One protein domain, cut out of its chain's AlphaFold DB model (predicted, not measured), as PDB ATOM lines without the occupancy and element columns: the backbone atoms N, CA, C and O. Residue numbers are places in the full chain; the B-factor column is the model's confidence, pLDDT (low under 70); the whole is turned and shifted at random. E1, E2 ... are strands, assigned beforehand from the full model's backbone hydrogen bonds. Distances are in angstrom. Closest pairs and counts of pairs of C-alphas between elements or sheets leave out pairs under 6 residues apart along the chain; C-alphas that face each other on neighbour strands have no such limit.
ATOM      1  N   ILE A  27      96.026  83.330  80.818       46.47
ATOM      2  CA  ILE A  27      96.222  82.536  79.606       46.47
ATOM      3  C   ILE A  27      96.567  83.502  78.482       46.47
ATOM      4  O   ILE A  27      95.678  84.081  77.856       46.47
ATOM      5  N   ALA A  28      97.861  83.709  78.262       51.97
ATOM      6  CA  ALA A  28      98.376  84.373  77.074       51.97
ATOM      7  C   ALA A  28      99.011  83.306  76.177       51.97
ATOM      8  O   ALA A  28      99.789  82.473  76.635       51.97
ATOM      9  N   ASN A  29      98.625  83.306  74.904       55.19
ATOM     10  CA  ASN A  29      99.188  82.414  73.903       55.19
ATOM     11  C   ASN A  29      99.948  83.276  72.911       55.19
ATOM     12  O   ASN A  29      99.355  84.170  72.307       55.19
ATOM     13  N   ASP A  30     101.219  82.972  72.712       58.09
ATOM     14  CA  ASP A  30     102.003  83.610  71.667       58.09
ATOM     15  C   ASP A  30     102.695  82.544  70.828       58.09
ATOM     16  O   ASP A  30     103.131  81.502  71.331       58.09
ATOM     17  N   THR A  31     102.707  82.774  69.521       56.22
ATOM     18  CA  THR A  31     103.206  81.808  68.546       56.22
ATOM     19  C   THR A  31     104.410  82.385  67.843       56.22
ATOM     20  O   THR A  31     104.377  83.446  67.224       56.22
ATOM     21  N   ILE A  32     105.479  81.622  67.918       58.75
ATOM     22  CA  ILE A  32     106.792  81.942  67.424       58.75
ATOM     23  C   ILE A  32     107.027  81.084  66.180       58.75
ATOM     24  O   ILE A  32     107.152  79.862  66.297       58.75
ATOM     25  N   PRO A  33     107.094  81.683  64.980       55.47
ATOM     26  CA  PRO A  33     107.515  80.954  63.795       55.47
ATOM     27  C   PRO A  33     109.003  80.601  63.913       55.47
ATOM     28  O   PRO A  33     109.841  81.490  64.094       55.47
ATOM     29  N   GLN A  34     109.327  79.315  63.800       58.78
ATOM     30  CA  GLN A  34     110.699  78.834  63.657       58.78
ATOM     31  C   GLN A  34     111.109  78.773  62.176       58.78
ATOM     32  O   GLN A  34     110.337  79.098  61.274       58.78
ATOM     33  N   ASN A  35     112.373  78.430  61.910       57.34
ATOM     34  CA  ASN A  35     112.843  78.165  60.549       57.34
ATOM     35  C   ASN A  35     112.236  76.853  60.024       57.34
ATOM     36  O   ASN A  35     112.278  75.834  60.705       57.34
ATOM     37  N   GLY A  36     111.734  76.866  58.784       50.16
ATOM     38  CA  GLY A  36     110.842  75.802  58.305       50.16
ATOM     39  C   GLY A  36     109.441  75.994  58.888       50.16
ATOM     40  O   GLY A  36     109.251  76.833  59.752       50.16
ATOM     41  N   ASN A  37     108.424  75.282  58.413       55.72
ATOM     42  CA  ASN A  37     107.019  75.509  58.803       55.72
ATOM     43  C   ASN A  37     106.680  75.184  60.282       55.72
ATOM     44  O   ASN A  37     105.511  74.992  60.614       55.72
ATOM     45  N   ASP A  38     107.679  75.101  61.154       58.47
ATOM     46  CA  ASP A  38     107.530  74.778  62.560       58.47
ATOM     47  C   ASP A  38     107.135  76.023  63.359       58.47
ATOM     48  O   ASP A  38     107.644  77.126  63.154       58.47
ATOM     49  N   THR A  39     106.212  75.845  64.299       61.75
ATOM     50  CA  THR A  39     105.753  76.901  65.204       61.75
ATOM     51  C   THR A  39     105.943  76.453  66.641       61.75
ATOM     52  O   THR A  39     105.455  75.386  67.017       61.75
ATOM     53  N   LEU A  40     106.618  77.275  67.445       66.06
ATOM     54  CA  LEU A  40     106.607  77.155  68.898       66.06
ATOM     55  C   LEU A  40     105.473  78.004  69.454       66.06
ATOM     56  O   LEU A  40     105.329  79.165  69.089       66.06
ATOM     57  N   THR A  41     104.687  77.454  70.361       68.12
ATOM     58  CA  THR A  41     103.657  78.197  71.080       68.12
ATOM     59  C   THR A  41     104.010  78.201  72.553       68.12
ATOM     60  O   THR A  41     104.057  77.141  73.180       68.12
ATOM     61  N   VAL A  42     104.224  79.398  73.098       71.88
ATOM     62  CA  VAL A  42     104.272  79.597  74.545       71.88
ATOM     63  C   VAL A  42     102.848  79.832  75.003       71.88
ATOM     64  O   VAL A  42     102.159  80.721  74.492       71.88
ATOM     65  N   LYS A  43     102.401  78.999  75.933       69.69
ATOM     66  CA  LYS A  43     101.116  79.174  76.596       69.69
ATOM     67  C   LYS A  43     101.399  79.478  78.045       69.69
ATOM     68  O   LYS A  43     101.929  78.637  78.769       69.69
ATOM     69  N   ASP A  44     101.047  80.675  78.460       67.38
ATOM     70  CA  ASP A  44     101.115  81.057  79.855       67.38
ATOM     71  C   ASP A  44      99.911  80.453  80.563       67.38
ATOM     72  O   ASP A  44      98.801  80.447  80.032       67.38
ATOM     73  N   TYR A  45     100.135  79.869  81.735       60.84
ATOM     74  CA  TYR A  45      99.048  79.271  82.503       60.84
ATOM     75  C   TYR A  45      98.737  80.143  83.701       60.84
ATOM     76  O   TYR A  45      97.566  80.382  84.018       60.84
ATOM     77  N   PHE A  46      99.781  80.544  84.433       70.06
ATOM     78  CA  PHE A  46      99.565  81.007  85.788       70.06
ATOM     79  C   PHE A  46     100.766  81.656  86.470       70.06
ATOM     80  O   PHE A  46     101.896  81.172  86.363       70.06
ATOM     81  N   ILE A  47     100.474  82.667  87.291       74.12
ATOM     82  CA  ILE A  47     101.387  83.191  88.309       74.12
ATOM     83  C   ILE A  47     100.858  82.792  89.691       74.12
ATOM     84  O   ILE A  47      99.713  83.088  90.036       74.12
ATOM     85  N   GLU A  48     101.705  82.137  90.482       77.31
ATOM     86  CA  GLU A  48     101.430  81.752  91.869       77.31
ATOM     87  C   GLU A  48     102.294  82.593  92.803       77.31
ATOM     88  O   GLU A  48     103.496  82.733  92.590       77.31
ATOM     89  N   ILE A  49     101.695  83.139  93.856       73.94
ATOM     90  CA  ILE A  49     102.417  83.868  94.898       73.94
ATOM     91  C   ILE A  49     102.102  83.164  96.206       73.94
ATOM     92  O   ILE A  49     100.933  83.059  96.569       73.94
ATOM     93  N   VAL A  50     103.128  82.662  96.888       77.12
ATOM     94  CA  VAL A  50     102.966  81.897  98.133       77.12
ATOM     95  C   VAL A  50     103.918  82.411  99.204       77.12
ATOM     96  O   VAL A  50     105.015  82.852  98.875       77.12
ATOM     97  N   PRO A  51     103.554  82.357 100.490       76.31
ATOM     98  CA  PRO A  51     104.472  82.691 101.574       76.31
ATOM     99  C   PRO A  51     105.740  81.827 101.536       76.31
ATOM    100  O   PRO A  51     105.670  80.613 101.333       76.31
ATOM    101  N   ALA A  52     106.902  82.445 101.741       74.94
ATOM    102  CA  ALA A  52     108.177  81.739 101.748       74.94
ATOM    103  C   ALA A  52     108.273  80.808 102.972       74.94
ATOM    104  O   ALA A  52     108.128  81.237 104.116       74.94
ATOM    105  N   ILE A  53     108.570  79.526 102.731       66.12
ATOM    106  CA  ILE A  53     108.515  78.448 103.743       66.12
ATOM    107  C   ILE A  53     109.574  78.606 104.858       66.12
ATOM    108  O   ILE A  53     109.409  78.055 105.941       66.12
ATOM    109  N   ASN A  54     110.627  79.402 104.638       65.31
ATOM    110  CA  ASN A  54     111.746  79.588 105.578       65.31
ATOM    111  C   ASN A  54     111.867  81.026 106.117       65.31
ATOM    112  O   ASN A  54     112.975  81.527 106.318       65.31
ATOM    113  N   GLN A  55     110.751  81.728 106.319       61.88
ATOM    114  CA  GLN A  55     110.793  83.084 106.862       61.88
ATOM    115  C   GLN A  55     111.117  83.085 108.372       61.88
ATOM    116  O   GLN A  55     110.551  82.280 109.115       61.88
ATOM    117  N   PRO A  56     111.976  84.000 108.867       60.38
ATOM    118  CA  PRO A  56     112.188  84.169 110.302       60.38
ATOM    119  C   PRO A  56     110.872  84.526 111.007       60.38
ATOM    120  O   PRO A  56     110.205  85.481 110.611       60.38
ATOM    121  N   GLU A  57     110.531  83.825 112.095       58.72
ATOM    122  CA  GLU A  57     109.274  84.027 112.848       58.72
ATOM    123  C   GLU A  57     109.073  85.475 113.354       58.72
ATOM    124  O   GLU A  57     107.948  85.890 113.641       58.72
ATOM    125  N   ASN A  58     110.156  86.261 113.401       58.62
ATOM    126  CA  ASN A  58     110.200  87.633 113.903       58.62
ATOM    127  C   ASN A  58     110.403  88.711 112.823       58.62
ATOM    128  O   ASN A  58     110.659  89.861 113.182       58.62
ATOM    129  N   SER A  59     110.328  88.403 111.521       59.69
ATOM    130  CA  SER A  59     110.403  89.477 110.521       59.69
ATOM    131  C   SER A  59     109.087  90.263 110.467       59.69
ATOM    132  O   SER A  59     107.992  89.694 110.453       59.69
ATOM    133  N   ALA A  60     109.200  91.594 110.463       62.94
ATOM    134  CA  ALA A  60     108.062  92.492 110.274       62.94
ATOM    135  C   ALA A  60     107.469  92.350 108.860       62.94
ATOM    136  O   ALA A  60     106.258  92.470 108.681       62.94
ATOM    137  N   ASP A  61     108.320  92.026 107.885       67.25
ATOM    138  CA  ASP A  61     107.945  91.832 106.491       67.25
ATOM    139  C   ASP A  61     107.755  90.354 106.161       67.25
ATOM    140  O   ASP A  61     108.579  89.512 106.522       67.25
ATOM    141  N   THR A  62     106.661  90.048 105.459       73.00
ATOM    142  CA  THR A  62     106.392  88.702 104.939       73.00
ATOM    143  C   THR A  62     107.023  88.540 103.565       73.00
ATOM    144  O   THR A  62     106.757  89.343 102.669       73.00
ATOM    145  N   LEU A  63     107.853  87.509 103.410       78.06
ATOM    146  CA  LEU A  63     108.452  87.126 102.137       78.06
ATOM    147  C   LEU A  63     107.495  86.213 101.381       78.06
ATOM    148  O   LEU A  63     106.925  85.286 101.957       78.06
ATOM    149  N   TYR A  64     107.367  86.442 100.080       79.12
ATOM    150  CA  TYR A  64     106.567  85.604  99.200       79.12
ATOM    151  C   TYR A  64     107.401  85.102  98.036       79.12
ATOM    152  O   TYR A  64     108.063  85.877  97.351       79.12
ATOM    153  N   ASP A  65     107.327  83.805  97.790       83.62
ATOM    154  CA  ASP A  65     107.855  83.176  96.598       83.62
ATOM    155  C   ASP A  65     106.910  83.420  95.423       83.62
ATOM    156  O   ASP A  65     105.708  83.156  95.513       83.62
ATOM    157  N   ILE A  66     107.463  83.910  94.313       81.19
ATOM    158  CA  ILE A  66     106.718  84.102  93.067       81.19
ATOM    159  C   ILE A  66     107.084  82.984  92.098       81.19
ATOM    160  O   ILE A  66     108.254  82.823  91.731       81.19
ATOM    161  N   TYR A  67     106.068  82.249  91.662       84.94
ATOM    162  CA  TYR A  67     106.173  81.206  90.658       84.94
ATOM    163  C   TYR A  67     105.467  81.610  89.375       84.94
ATOM    164  O   TYR A  67     104.349  82.120  89.394       84.94
ATOM    165  N   TYR A  68     106.099  81.292  88.258       83.50
ATOM    166  CA  TYR A  68     105.537  81.411  86.929       83.50
ATOM    167  C   TYR A  68     105.503  80.043  86.262       83.50
ATOM    168  O   TYR A  68     106.491  79.303  86.316       83.50
ATOM    169  N   LYS A  69     104.357  79.693  85.674       85.00
ATOM    170  CA  LYS A  69     104.142  78.406  85.008       85.00
ATOM    171  C   LYS A  69     103.657  78.632  83.584       85.00
ATOM    172  O   LYS A  69     102.652  79.312  83.369       85.00
ATOM    173  N   PHE A  70     104.355  78.021  82.635       81.44
ATOM    174  CA  PHE A  70     104.039  78.104  81.213       81.44
ATOM    175  C   PHE A  70     104.371  76.787  80.503       81.44
ATOM    176  O   PHE A  70     105.194  76.008  80.982       81.44
ATOM    177  N   ASP A  71     103.719  76.537  79.374       83.25
ATOM    178  CA  ASP A  71     104.008  75.433  78.454       83.25
ATOM    179  C   ASP A  71     104.750  75.980  77.233       83.25
ATOM    180  O   ASP A  71     104.489  77.099  76.778       83.25
ATOM    181  N   ILE A  72     105.640  75.162  76.683       77.12
ATOM    182  CA  ILE A  72     106.184  75.342  75.343       77.12
ATOM    183  C   ILE A  72     105.736  74.129  74.535       77.12
ATOM    184  O   ILE A  72     106.221  73.019  74.741       77.12
ATOM    185  N   SER A  73     104.849  74.362  73.573       76.44
ATOM    186  CA  SER A  73     104.358  73.327  72.661       76.44
ATOM    187  C   SER A  73     104.850  73.578  71.235       76.44
ATOM    188  O   SER A  73     105.025  74.726  70.831       76.44
ATOM    189  N   GLY A  74     105.088  72.513  70.466       73.00
ATOM    190  CA  GLY A  74     105.632  72.589  69.103       73.00
ATOM    191  C   GLY A  74     106.971  71.863  68.956       73.00
ATOM    192  O   GLY A  74     107.347  71.073  69.818       73.00
ATOM    193  N   ASN A  75     107.682  72.100  67.847       70.62
ATOM    194  CA  ASN A  75     109.007  71.515  67.629       70.62
ATOM    195  C   ASN A  75     110.070  72.279  68.439       70.62
ATOM    196  O   ASN A  75     110.570  73.317  68.017       70.62
ATOM    197  N   ASP A  76     110.427  71.760  69.609       72.88
ATOM    198  CA  ASP A  76     111.405  72.351  70.532       72.88
ATOM    199  C   ASP A  76     112.848  71.861  70.306       72.88
ATOM    200  O   ASP A  76     113.774  72.315  70.980       72.88
ATOM    201  N   SER A  77     113.080  70.981  69.325       73.06
ATOM    202  CA  SER A  77     114.405  70.397  69.046       73.06
ATOM    203  C   SER A  77     115.478  71.455  68.747       73.06
ATOM    204  O   SER A  77     116.666  71.280  69.067       73.06
ATOM    205  N   ASN A  78     115.046  72.592  68.201       74.44
ATOM    206  CA  ASN A  78     115.882  73.738  67.881       74.44
ATOM    207  C   ASN A  78     116.021  74.742  69.028       74.44
ATOM    208  O   ASN A  78     116.825  75.655  68.894       74.44
ATOM    209  N   LEU A  79     115.322  74.592  70.154       78.12
ATOM    210  CA  LEU A  79     115.405  75.542  71.259       78.12
ATOM    211  C   LEU A  79     116.738  75.388  72.012       78.12
ATOM    212  O   LEU A  79     117.133  74.287  72.407       78.12
ATOM    213  N   ASN A  80     117.462  76.494  72.191       82.44
ATOM    214  CA  ASN A  80     118.739  76.541  72.905       82.44
ATOM    215  C   ASN A  80     118.555  77.056  74.330       82.44
ATOM    216  O   ASN A  80     118.953  76.399  75.296       82.44
ATOM    217  N   LYS A  81     117.952  78.242  74.458       85.44
ATOM    218  CA  LYS A  81     117.796  78.930  75.738       85.44
ATOM    219  C   LYS A  81     116.401  79.496  75.907       85.44
ATOM    220  O   LYS A  81     115.738  79.864  74.941       85.44
ATOM    221  N   ILE A  82     116.022  79.612  77.170       82.31
ATOM    222  CA  ILE A  82     114.845  80.331  77.631       82.31
ATOM    223  C   ILE A  82     115.328  81.477  78.511       82.31
ATOM    224  O   ILE A  82     116.115  81.270  79.435       82.31
ATOM    225  N   TYR A  83     114.835  82.674  78.241       83.19
ATOM    226  CA  TYR A  83     115.011  83.849  79.074       83.19
ATOM    227  C   TYR A  83     113.679  84.173  79.733       83.19
ATOM    228  O   TYR A  83     112.674  84.316  79.049       83.19
ATOM    229  N   ILE A  84     113.674  84.307  81.053       83.50
ATOM    230  CA  ILE A  84     112.499  84.714  81.820       83.50
ATOM    231  C   ILE A  84     112.816  86.027  82.501       83.50
ATOM    232  O   ILE A  84     113.798  86.121  83.240       83.50
ATOM    233  N   LYS A  85     111.992  87.039  82.257       82.50
ATOM    234  CA  LYS A  85     112.138  88.364  82.846       82.50
ATOM    235  C   LYS A  85     110.952  88.655  83.741       82.50
ATOM    236  O   LYS A  85     109.810  88.514  83.318       82.50
ATOM    237  N   LEU A  86     111.251  89.125  84.943       81.12
ATOM    238  CA  LEU A  86     110.302  89.826  85.788       81.12
ATOM    239  C   LEU A  86     110.404  91.312  85.460       81.12
ATOM    240  O   LEU A  86     111.480  91.904  85.579       81.12
ATOM    241  N   ILE A  87     109.302  91.910  85.042       81.19
ATOM    242  CA  ILE A  87     109.221  93.309  84.633       81.19
ATOM    243  C   ILE A  87     108.344  94.052  85.636       81.19
ATOM    244  O   ILE A  87     107.293  93.562  86.042       81.19
ATOM    245  N   ASN A  88     108.760  95.256  86.022       76.62
ATOM    246  CA  ASN A  88     107.876  96.209  86.674       76.62
ATOM    247  C   ASN A  88     107.027  96.875  85.585       76.62
ATOM    248  O   ASN A  88     107.520  97.755  84.882       76.62
ATOM    249  N   GLY A  89     105.771  96.459  85.438       70.81
ATOM    250  CA  GLY A  89     104.841  96.943  84.417       70.81
ATOM    251  C   GLY A  89     104.584  98.452  84.472       70.81
ATOM    252  O   GLY A  89     104.361  99.070  83.437       70.81
ATOM    253  N   ASN A  90     104.711  99.086  85.644       75.38
ATOM    254  CA  ASN A  90     104.554 100.541  85.761       75.38
ATOM    255  C   ASN A  90     105.749 101.303  85.180       75.38
ATOM    256  O   ASN A  90     105.585 102.380  84.610       75.38
ATOM    257  N   LEU A  91     106.957 100.761  85.348       78.31
ATOM    258  CA  LEU A  91     108.200 101.399  84.905       78.31
ATOM    259  C   LEU A  91     108.717 100.837  83.573       78.31
ATOM    260  O   LEU A  91     109.654 101.393  83.004       78.31
ATOM    261  N   ASN A  92     108.131  99.746  83.076       79.94
ATOM    262  CA  ASN A  92     108.639  98.940  81.963       79.94
ATOM    263  C   ASN A  92     110.124  98.565  82.119       79.94
ATOM    264  O   ASN A  92     110.862  98.466  81.137       79.94
ATOM    265  N   THR A  93     110.576  98.358  83.357       80.50
ATOM    266  CA  THR A  93     111.959  97.990  83.671       80.50
ATOM    267  C   THR A  93     112.057  96.522  84.051       80.50
ATOM    268  O   THR A  93     111.215  95.991  84.773       80.50
ATOM    269  N   VAL A  94     113.109  95.854  83.576       82.25
ATOM    270  CA  VAL A  94     113.430  94.488  83.996       82.25
ATOM    271  C   VAL A  94     113.938  94.544  85.435       82.25
ATOM    272  O   VAL A  94     114.991  95.117  85.702       82.25
ATOM    273  N   VAL A  95     113.173  93.959  86.351       80.00
ATOM    274  CA  VAL A  95     113.531  93.803  87.767       80.00
ATOM    275  C   VAL A  95     114.485  92.629  87.929       80.00
ATOM    276  O   VAL A  95     115.430  92.687  88.711       80.00
ATOM    277  N   GLN A  96     114.249  91.559  87.171       82.69
ATOM    278  CA  GLN A  96     115.067  90.359  87.219       82.69
ATOM    279  C   GLN A  96     115.026  89.633  85.880       82.69
ATOM    280  O   GLN A  96     114.016  89.669  85.180       82.69
ATOM    281  N   MET A  97     116.114  88.955  85.533       85.31
ATOM    282  CA  MET A  97     116.198  88.123  84.342       85.31
ATOM    283  C   MET A  97     116.966  86.847  84.657       85.31
ATOM    284  O   MET A  97     118.042  86.898  85.253       85.31
ATOM    285  N   HIS A  98     116.433  85.722  84.200       87.56
ATOM    286  CA  HIS A  98     117.077  84.423  84.310       87.56
ATOM    287  C   HIS A  98     117.159  83.738  82.964       87.56
ATOM    288  O   HIS A  98     116.226  83.786  82.169       87.56
ATOM    289  N   THR A  99     118.286  83.071  82.745       87.06
ATOM    290  CA  THR A  99     118.549  82.294  81.542       87.06
ATOM    291  C   THR A  99     118.647  80.828  81.918       87.06
ATOM    292  O   THR A  99     119.408  80.460  82.813       87.06
ATOM    293  N   LEU A 100     117.906  79.994  81.201       86.50
ATOM    294  CA  LEU A 100     117.971  78.548  81.288       86.50
ATOM    295  C   LEU A 100     118.448  77.992  79.950       86.50
ATOM    296  O   LEU A 100     117.871  78.294  78.909       86.50
ATOM    297  N   ASN A 101     119.455  77.121  79.981       87.19
ATOM    298  CA  ASN A 101     119.753  76.263  78.839       87.19
ATOM    299  C   ASN A 101     118.648  75.209  78.740       87.19
ATOM    300  O   ASN A 101     118.462  74.441  79.681       87.19
ATOM    301  N   PHE A 102     117.937  75.145  77.615       84.31
ATOM    302  CA  PHE A 102     116.783  74.256  77.459       84.31
ATOM    303  C   PHE A 102     117.157  72.783  77.668       84.31
ATOM    304  O   PHE A 102     116.431  72.042  78.316       84.31
ATOM    305  N   ALA A 103     118.359  72.387  77.241       84.69
ATOM    306  CA  ALA A 103     118.893  71.045  77.474       84.69
ATOM    307  C   ALA A 103     119.118  70.697  78.963       84.69
ATOM    308  O   ALA A 103     119.227  69.523  79.303       84.69
ATOM    309  N   ALA A 104     119.215  71.696  79.846       85.81
ATOM    310  CA  ALA A 104     119.329  71.496  81.290       85.81
ATOM    311  C   ALA A 104     117.961  71.407  81.988       85.81
ATOM    312  O   ALA A 104     117.904  71.119  83.184       85.81
ATOM    313  N   LEU A 105     116.860  71.663  81.269       86.94
ATOM    314  CA  LEU A 105     115.519  71.552  81.822       86.94
ATOM    315  C   LEU A 105     115.227  70.086  82.158       86.94
ATOM    316  O   LEU A 105     115.234  69.206  81.300       86.94
ATOM    317  N   SER A 106     114.952  69.831  83.430       88.06
ATOM    318  CA  SER A 106     114.634  68.500  83.932       88.06
ATOM    319  C   SER A 106     113.595  68.594  85.042       88.06
ATOM    320  O   SER A 106     113.274  69.686  85.515       88.06
ATOM    321  N   ASN A 107     113.095  67.448  85.504       90.25
ATOM    322  CA  ASN A 107     112.199  67.407  86.663       90.25
ATOM    323  C   ASN A 107     112.923  67.772  87.975       90.25
ATOM    324  O   ASN A 107     112.275  68.037  88.987       90.25
ATOM    325  N   SER A 108     114.262  67.796  87.967       91.56
ATOM    326  CA  SER A 108     115.065  68.265  89.096       91.56
ATOM    327  C   SER A 108     115.245  69.787  89.029       91.56
ATOM    328  O   SER A 108     115.582  70.301  87.959       91.56
ATOM    329  N   PRO A 109     115.069  70.520  90.145       90.31
ATOM    330  CA  PRO A 109     115.262  71.964  90.166       90.31
ATOM    331  C   PRO A 109     116.690  72.381  89.795       90.31
ATOM    332  O   PRO A 109     117.656  72.015  90.464       90.31
ATOM    333  N   VAL A 110     116.809  73.219  88.770       89.81
ATOM    334  CA  VAL A 110     118.033  73.939  88.415       89.81
ATOM    335  C   VAL A 110     117.982  75.292  89.107       89.81
ATOM    336  O   VAL A 110     117.254  76.190  88.683       89.81
ATOM    337  N   SER A 111     118.712  75.417  90.212       88.06
ATOM    338  CA  SER A 111     118.702  76.631  91.033       88.06
ATOM    339  C   SER A 111     119.525  77.753  90.404       88.06
ATOM    340  O   SER A 111     120.548  77.517  89.763       88.06
ATOM    341  N   PHE A 112     119.105  78.984  90.655       84.31
ATOM    342  CA  PHE A 112     119.864  80.199  90.384       84.31
ATOM    343  C   PHE A 112     119.872  81.097  91.631       84.31
ATOM    344  O   PHE A 112     119.434  80.697  92.711       84.31
ATOM    345  N   GLN A 113     120.457  82.291  91.519       78.12
ATOM    346  CA  GLN A 113     120.611  83.214  92.648       78.12
ATOM    347  C   GLN A 113     119.264  83.563  93.313       78.12
ATOM    348  O   GLN A 113     118.203  83.444  92.704       78.12
ATOM    349  N   ASN A 114     119.307  84.009  94.571       73.00
ATOM    350  CA  ASN A 114     118.133  84.427  95.355       73.00
ATOM    351  C   ASN A 114     117.078  83.326  95.589       73.00
ATOM    352  O   ASN A 114     115.899  83.616  95.782       73.00
ATOM    353  N   GLY A 115     117.499  82.057  95.592       78.44
ATOM    354  CA  GLY A 115     116.622  80.924  95.907       78.44
ATOM    355  C   GLY A 115     115.582  80.617  94.828       78.44
ATOM    356  O   GLY A 115     114.616  79.901  95.100       78.44
ATOM    357  N   GLY A 116     115.762  81.167  93.628       86.62
ATOM    358  CA  GLY A 116     114.955  80.832  92.469       86.62
ATOM    359  C   GLY A 116     115.446  79.575  91.753       86.62
ATOM    360  O   GLY A 116     116.565  79.104  91.969       86.62
ATOM    361  N   PHE A 117     114.584  78.989  90.927       91.06
ATOM    362  CA  PHE A 117     114.904  77.780  90.172       91.06
ATOM    363  C   PHE A 117     114.040  77.619  88.924       91.06
ATOM    364  O   PHE A 117     112.955  78.193  88.821       91.06
ATOM    365  N   PHE A 118     114.498  76.746  88.029       91.75
ATOM    366  CA  PHE A 118     113.721  76.167  86.935       91.75
ATOM    367  C   PHE A 118     113.483  74.683  87.183       91.75
ATOM    368  O   PHE A 118     114.396  73.979  87.608       91.75
ATOM    369  N   LYS A 119     112.295  74.177  86.871       92.50
ATOM    370  CA  LYS A 119     112.059  72.733  86.758       92.50
ATOM    371  C   LYS A 119     110.964  72.453  85.741       92.50
ATOM    372  O   LYS A 119     110.118  73.306  85.482       92.50
ATOM    373  N   LYS A 120     110.956  71.233  85.225       90.44
ATOM    374  CA  LYS A 120     109.818  70.672  84.509       90.44
ATOM    375  C   LYS A 120     108.884  69.995  85.509       90.44
ATOM    376  O   LYS A 120     109.321  69.218  86.357       90.44
ATOM    377  N   GLU A 121     107.605  70.317  85.434       89.69
ATOM    378  CA  GLU A 121     106.550  69.683  86.214       89.69
ATOM    379  C   GLU A 121     105.430  69.283  85.256       89.69
ATOM    380  O   GLU A 121     104.690  70.131  84.759       89.69
ATOM    381  N   ASN A 122     105.333  67.982  84.970       85.44
ATOM    382  CA  ASN A 122     104.509  67.448  83.881       85.44
ATOM    383  C   ASN A 122     104.904  68.094  82.538       85.44
ATOM    384  O   ASN A 122     106.075  68.039  82.156       85.44
ATOM    385  N   ASP A 123     103.954  68.731  81.859       82.44
ATOM    386  CA  ASP A 123     104.174  69.457  80.606       82.44
ATOM    387  C   ASP A 123     104.493  70.946  80.826       82.44
ATOM    388  O   ASP A 123     104.711  71.681  79.874       82.44
ATOM    389  N   LEU A 124     104.568  71.406  82.082       86.31
ATOM    390  CA  LEU A 124     104.827  72.808  82.403       86.31
ATOM    391  C   LEU A 124     106.283  73.048  82.789       86.31
ATOM    392  O   LEU A 124     106.920  72.262  83.497       86.31
ATOM    393  N   ILE A 125     106.783  74.209  82.394       88.12
ATOM    394  CA  ILE A 125     107.991  74.811  82.940       88.12
ATOM    395  C   ILE A 125     107.574  75.662  84.132       88.12
ATOM    396  O   ILE A 125     106.762  76.578  84.009       88.12
ATOM    397  N   VAL A 126     108.137  75.348  85.296       89.81
ATOM    398  CA  VAL A 126     107.909  76.076  86.543       89.81
ATOM    399  C   VAL A 126     109.158  76.868  86.881       89.81
ATOM    400  O   VAL A 126     110.253  76.310  87.000       89.81
ATOM    401  N   VAL A 127     108.975  78.167  87.079       90.19
ATOM    402  CA  VAL A 127     110.039  79.109  87.416       90.19
ATOM    403  C   VAL A 127     109.713  79.751  88.747       90.19
ATOM    404  O   VAL A 127     108.699  80.428  88.856       90.19
ATOM    405  N   LYS A 128     110.571  79.576  89.750       89.56
ATOM    406  CA  LYS A 128     110.547  80.403  90.960       89.56
ATOM    407  C   LYS A 128     111.512  81.560  90.749       89.56
ATOM    408  O   LYS A 128     112.705  81.302  90.669       89.56
ATOM    409  N   MET A 129     111.038  82.801  90.682       83.94
ATOM    410  CA  MET A 129     111.912  83.974  90.462       83.94
ATOM    411  C   MET A 129     112.753  84.329  91.695       83.94
ATOM    412  O   MET A 129     113.861  84.853  91.599       83.94
ATOM    413  N   GLY A 130     112.236  83.990  92.872       81.69
ATOM    414  CA  GLY A 130     112.838  84.299  94.160       81.69
ATOM    415  C   GLY A 130     111.763  84.665  95.174       81.69
ATOM    416  O   GLY A 130     110.566  84.535  94.894       81.69
ATOM    417  N   SER A 131     112.207  85.110  96.345       80.69
ATOM    418  CA  SER A 131     111.340  85.599  97.414       80.69
ATOM    419  C   SER A 131     111.323  87.131  97.426       80.69
ATOM    420  O   SER A 131     112.381  87.755  97.388       80.69
ATOM    421  N   TYR A 132     110.136  87.728  97.509       77.56
ATOM    422  CA  TYR A 132     109.918  89.175  97.443       77.56
ATOM    423  C   TYR A 132     109.121  89.685  98.636       77.56
ATOM    424  O   TYR A 132     108.211  89.011  99.126       77.56
ATOM    425  N   MET A 133     109.425  90.914  99.053       76.38
ATOM    426  CA  MET A 133     108.624  91.661 100.017       76.38
ATOM    427  C   MET A 133     107.628  92.568  99.270       76.38
ATOM    428  O   MET A 133     108.052  93.413  98.476       76.38
ATOM    429  N   PRO A 134     106.308  92.455  99.518       69.31
ATOM    430  CA  PRO A 134     105.310  93.287  98.843       69.31
ATOM    431  C   PRO A 134     105.454  94.782  99.163       69.31
ATOM    432  O   PRO A 134     105.006  95.618  98.382       69.31
ATOM    433  N   SER A 135     106.050  95.114 100.313       69.00
ATOM    434  CA  SER A 135     106.359  96.485 100.735       69.00
ATOM    435  C   SER A 135     107.403  97.153  99.836       69.00
ATOM    436  O   SER A 135     107.346  98.366  99.645       69.00
ATOM    437  N   GLU A 136     108.312  96.376  99.245       67.00
ATOM    438  CA  GLU A 136     109.321  96.862  98.297       67.00
ATOM    439  C   GLU A 136     108.785  96.861  96.862       67.00
ATOM    440  O   GLU A 136     109.008  97.808  96.107       67.00
ATOM    441  N   PHE A 137     108.044  95.812  96.494       66.31
ATOM    442  CA  PHE A 137     107.450  95.661  95.170       66.31
ATOM    443  C   PHE A 137     106.026  95.083  95.244       66.31
ATOM    444  O   PHE A 137     105.847  93.863  95.304       66.31
ATOM    445  N   PRO A 138     104.994  95.944  95.186       69.31
ATOM    446  CA  PRO A 138     103.606  95.518  95.067       69.31
ATOM    447  C   PRO A 138     103.371  94.519  93.923       69.31
ATOM    448  O   PRO A 138     103.674  94.787  92.760       69.31
ATOM    449  N   PHE A 139     102.753  93.376  94.235       66.56
ATOM    450  CA  PHE A 139     102.564  92.282  93.272       66.56
ATOM    451  C   PHE A 139     101.697  92.629  92.062       66.56
ATOM    452  O   PHE A 139     101.673  91.884  91.086       66.56
ATOM    453  N   ASN A 140     100.890  93.685  92.131       63.69
ATOM    454  CA  ASN A 140     100.081  94.158  91.006       63.69
ATOM    455  C   ASN A 140     100.909  94.852  89.918       63.69
ATOM    456  O   ASN A 140     100.348  95.197  88.888       63.69
ATOM    457  N   MET A 141     102.211  95.041  90.130       68.06
ATOM    458  CA  MET A 141     103.098  95.699  89.173       68.06
ATOM    459  C   MET A 141     103.990  94.721  88.408       68.06
ATOM    460  O   MET A 141     104.834  95.174  87.647       68.06
ATOM    461  N   PHE A 142     103.870  93.409  88.620       71.25
ATOM    462  CA  PHE A 142     104.736  92.440  87.951       71.25
ATOM    463  C   PHE A 142     104.135  91.937  86.639       71.25
ATOM    464  O   PHE A 142     103.001  91.466  86.606       71.25
ATOM    465  N   GLU A 143     104.942  91.996  85.586       74.31
ATOM    466  CA  GLU A 143     104.726  91.343  84.295       74.31
ATOM    467  C   GLU A 143     105.826  90.297  84.082       74.31
ATOM    468  O   GLU A 143     106.954  90.470  84.555       74.31
ATOM    469  N   PHE A 144     105.515  89.222  83.363       76.50
ATOM    470  CA  PHE A 144     106.484  88.184  83.027       76.50
ATOM    471  C   PHE A 144     106.704  88.153  81.521       76.50
ATOM    472  O   PHE A 144     105.754  88.111  80.749       76.50
ATOM    473  N   GLU A 145     107.957  88.148  81.086       76.50
ATOM    474  CA  GLU A 145     108.304  87.976  79.674       76.50
ATOM    475  C   GLU A 145     109.152  86.719  79.502       76.50
ATOM    476  O   GLU A 145     110.167  86.554  80.181       76.50
ATOM    477  N   VAL A 146     108.735  85.852  78.581       76.75
ATOM    478  CA  VAL A 146     109.472  84.674  78.127       76.75
ATOM    479  C   VAL A 146     110.061  84.973  76.762       76.75
ATOM    480  O   VAL A 146     109.349  85.283  75.817       76.75
ATOM    481  N   GLU A 147     111.369  84.860  76.624       76.56
ATOM    482  CA  GLU A 147     112.060  84.991  75.347       76.56
ATOM    483  C   GLU A 147     112.773  83.679  75.033       76.56
ATOM    484  O   GLU A 147     113.450  83.099  75.883       76.56
ATOM    485  N   LEU A 148     112.581  83.188  73.813       76.81
ATOM    486  CA  LEU A 148     113.141  81.926  73.348       76.81
ATOM    487  C   LEU A 148     114.295  82.217  72.387       76.81
ATOM    488  O   LEU A 148     114.211  83.118  71.556       76.81
ATOM    489  N   GLU A 149     115.388  81.468  72.501       75.88
ATOM    490  CA  GLU A 149     116.516  81.531  71.567       75.88
ATOM    491  C   GLU A 149     116.703  80.176  70.899       75.88
ATOM    492  O   GLU A 149     116.995  79.180  71.570       75.88
ATOM    493  N   ASP A 150     116.590  80.159  69.574       73.56
ATOM    494  CA  ASP A 150     116.830  78.972  68.761       73.56
ATOM    495  C   ASP A 150     118.332  78.766  68.493       73.56
ATOM    496  O   ASP A 150     119.098  79.708  68.310       73.56
ATOM    497  N   LYS A 151     118.756  77.506  68.368       69.44
ATOM    498  CA  LYS A 151     120.131  77.074  68.060       69.44
ATOM    499  C   LYS A 151     120.634  77.555  66.693       69.44
ATOM    500  O   LYS A 151     121.840  77.582  66.475       69.44
ATOM    501  N   GLN A 152     119.728  77.860  65.761       61.72
ATOM    502  CA  GLN A 152     120.048  78.122  64.349       61.72
ATOM    503  C   GLN A 152     119.716  79.547  63.878       61.72
ATOM    504  O   GLN A 152     119.997  79.890  62.730       61.72
ATOM    505  N   SER A 153     119.105  80.380  64.721       56.12
ATOM    506  CA  SER A 153     118.583  81.691  64.329       56.12
ATOM    507  C   SER A 153     119.110  82.777  65.262       56.12
ATOM    508  O   SER A 153     118.973  82.669  66.472       56.12
ATOM    509  N   ASN A 154     119.627  83.877  64.702       51.88
ATOM    510  CA  ASN A 154     119.912  85.109  65.459       51.88
ATOM    511  C   ASN A 154     118.625  85.873  65.855       51.88
ATOM    512  O   ASN A 154     118.692  87.035  66.257       51.88
ATOM    513  N   LYS A 155     117.436  85.283  65.668       50.47
ATOM    514  CA  LYS A 155     116.165  85.877  66.091       50.47
ATOM    515  C   LYS A 155     115.840  85.403  67.504       50.47
ATOM    516  O   LYS A 155     115.850  84.206  67.764       50.47
ATOM    517  N   HIS A 156     115.487  86.356  68.363       57.56
ATOM    518  CA  HIS A 156     115.023  86.115  69.725       57.56
ATOM    519  C   HIS A 156     113.537  86.478  69.837       57.56
ATOM    520  O   HIS A 156     113.190  87.635  70.094       57.56
ATOM    521  N   PRO A 157     112.640  85.544  69.512       56.31
ATOM    522  CA  PRO A 157     111.212  85.743  69.689       56.31
ATOM    523  C   PRO A 157     110.835  85.913  71.172       56.31
ATOM    524  O   PRO A 157     111.346  85.209  72.043       56.31
ATOM    525  N   LYS A 158     109.946  86.875  71.451       54.78
ATOM    526  CA  LYS A 158     109.570  87.325  72.800       54.78
ATOM    527  C   LYS A 158     108.070  87.200  73.006       54.78
ATOM    528  O   LYS A 158     107.317  87.683  72.170       54.78
ATOM    529  N   VAL A 159     107.686  86.668  74.154       58.28
ATOM    530  CA  VAL A 159     106.315  86.511  74.633       58.28
ATOM    531  C   VAL A 159     106.175  87.300  75.922       58.28
ATOM    532  O   VAL A 159     106.938  87.096  76.863       58.28
ATOM    533  N   LYS A 160     105.221  88.229  75.975       54.25
ATOM    534  CA  LYS A 160     104.936  89.032  77.173       54.25
ATOM    535  C   LYS A 160     103.592  88.625  77.761       54.25
ATOM    536  O   LYS A 160     102.573  88.738  77.084       54.25
ATOM    537  N   SER A 161     103.587  88.279  79.039       54.41
ATOM    538  CA  SER A 161     102.388  88.119  79.852       54.41
ATOM    539  C   SER A 161     102.234  89.329  80.779       54.41
ATOM    540  O   SER A 161     103.173  89.755  81.461       54.41
ATOM    541  N   LYS A 162     101.048  89.939  80.761       52.53
ATOM    542  CA  LYS A 162     100.710  91.109  81.581       52.53
ATOM    543  C   LYS A 162      99.714  90.719  82.655       52.53
ATOM    544  O   LYS A 162      98.748  90.042  82.334       52.53
ATOM    545  N   LYS A 163      99.932  91.172  83.885       49.12
ATOM    546  CA  LYS A 163      98.925  91.112  84.947       49.12
ATOM    547  C   LYS A 163      97.826  92.155  84.744       49.12
ATOM    548  O   LYS A 163      98.142  93.242  84.212       49.12
TER     549      LYS A 163
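What this domain is: This is residues 27 to 163 of the 163 residues of an uncharacterized protein of Flavobacteriales bacterium (UniProt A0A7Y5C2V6). Two twisted sheets lie face to face as an elongated sandwich: a five-stranded layer, E1 E2 E3 E7 E6, and a four-stranded layer, E5 E4 E8 E9, with their strands crossed at 39 degrees. The turn between E1 and E2 and the loop of residues 52 to 63 lie at the two ends of the long axis. The printed part has 137 residues with no named helix and nine named strands, E1 to E9 in chain order, antiparallel in both sheets; the class is all strand. It is compact, with a radius of gyration of the C-alphas of 15.6 A, and spans 56 by 33 by 24 A.

Where its parts are: In the larger sheet E2, residues 39 to 51, is 36.9 A long, E3, 64 to 73, 29.3 A, and E7, 124 to 132, 22.8 A; E1 is 29 to 33 and E6 117 to 121. In the other sheet E4, 79 to 88, is 26.9 A long, E8, 142 to 150, 26.4 A, and E5, 93 to 101, 23.6 A; E9 is 158 to 161. C-alpha 29 is at (99.188, 82.414, 73.903), C-alpha 161 at (102.388, 88.119, 79.852).

How they stand to each other: E1 E2 E3 form a meander, each strand the antiparallel neighbour of the one before. Within hydrogen-bond range are N 32 and O 40 at 2.7 A, N 65 and O 50 at 2.7 A, N 68 and O 127 at 2.8 A for E3 and E7, and N 121 and O 124 at 2.8 A for the hairpin E6 and E7. In the other sheet, N 84 and O 98 are 2.8 A apart, N 83 and O 147 2.8 A, and N 159 and O 146 2.7 A. E5 bends by 56 degrees at residue 96. Between the sheets, the closest C-alphas of E4 and E7, Leu 86 and Met 129, are 7.7 A apart.

The domain as a whole: The C-alphas farthest apart, Gly 36 and Asn 58, are 56.8 A apart. The printed part has no cut. The links E2 to E3 and E5 to E6 are long. Mean pLDDT of the printed part is 73.8; 48 residues are under 70, among them 27 to 41 and 151 to 163.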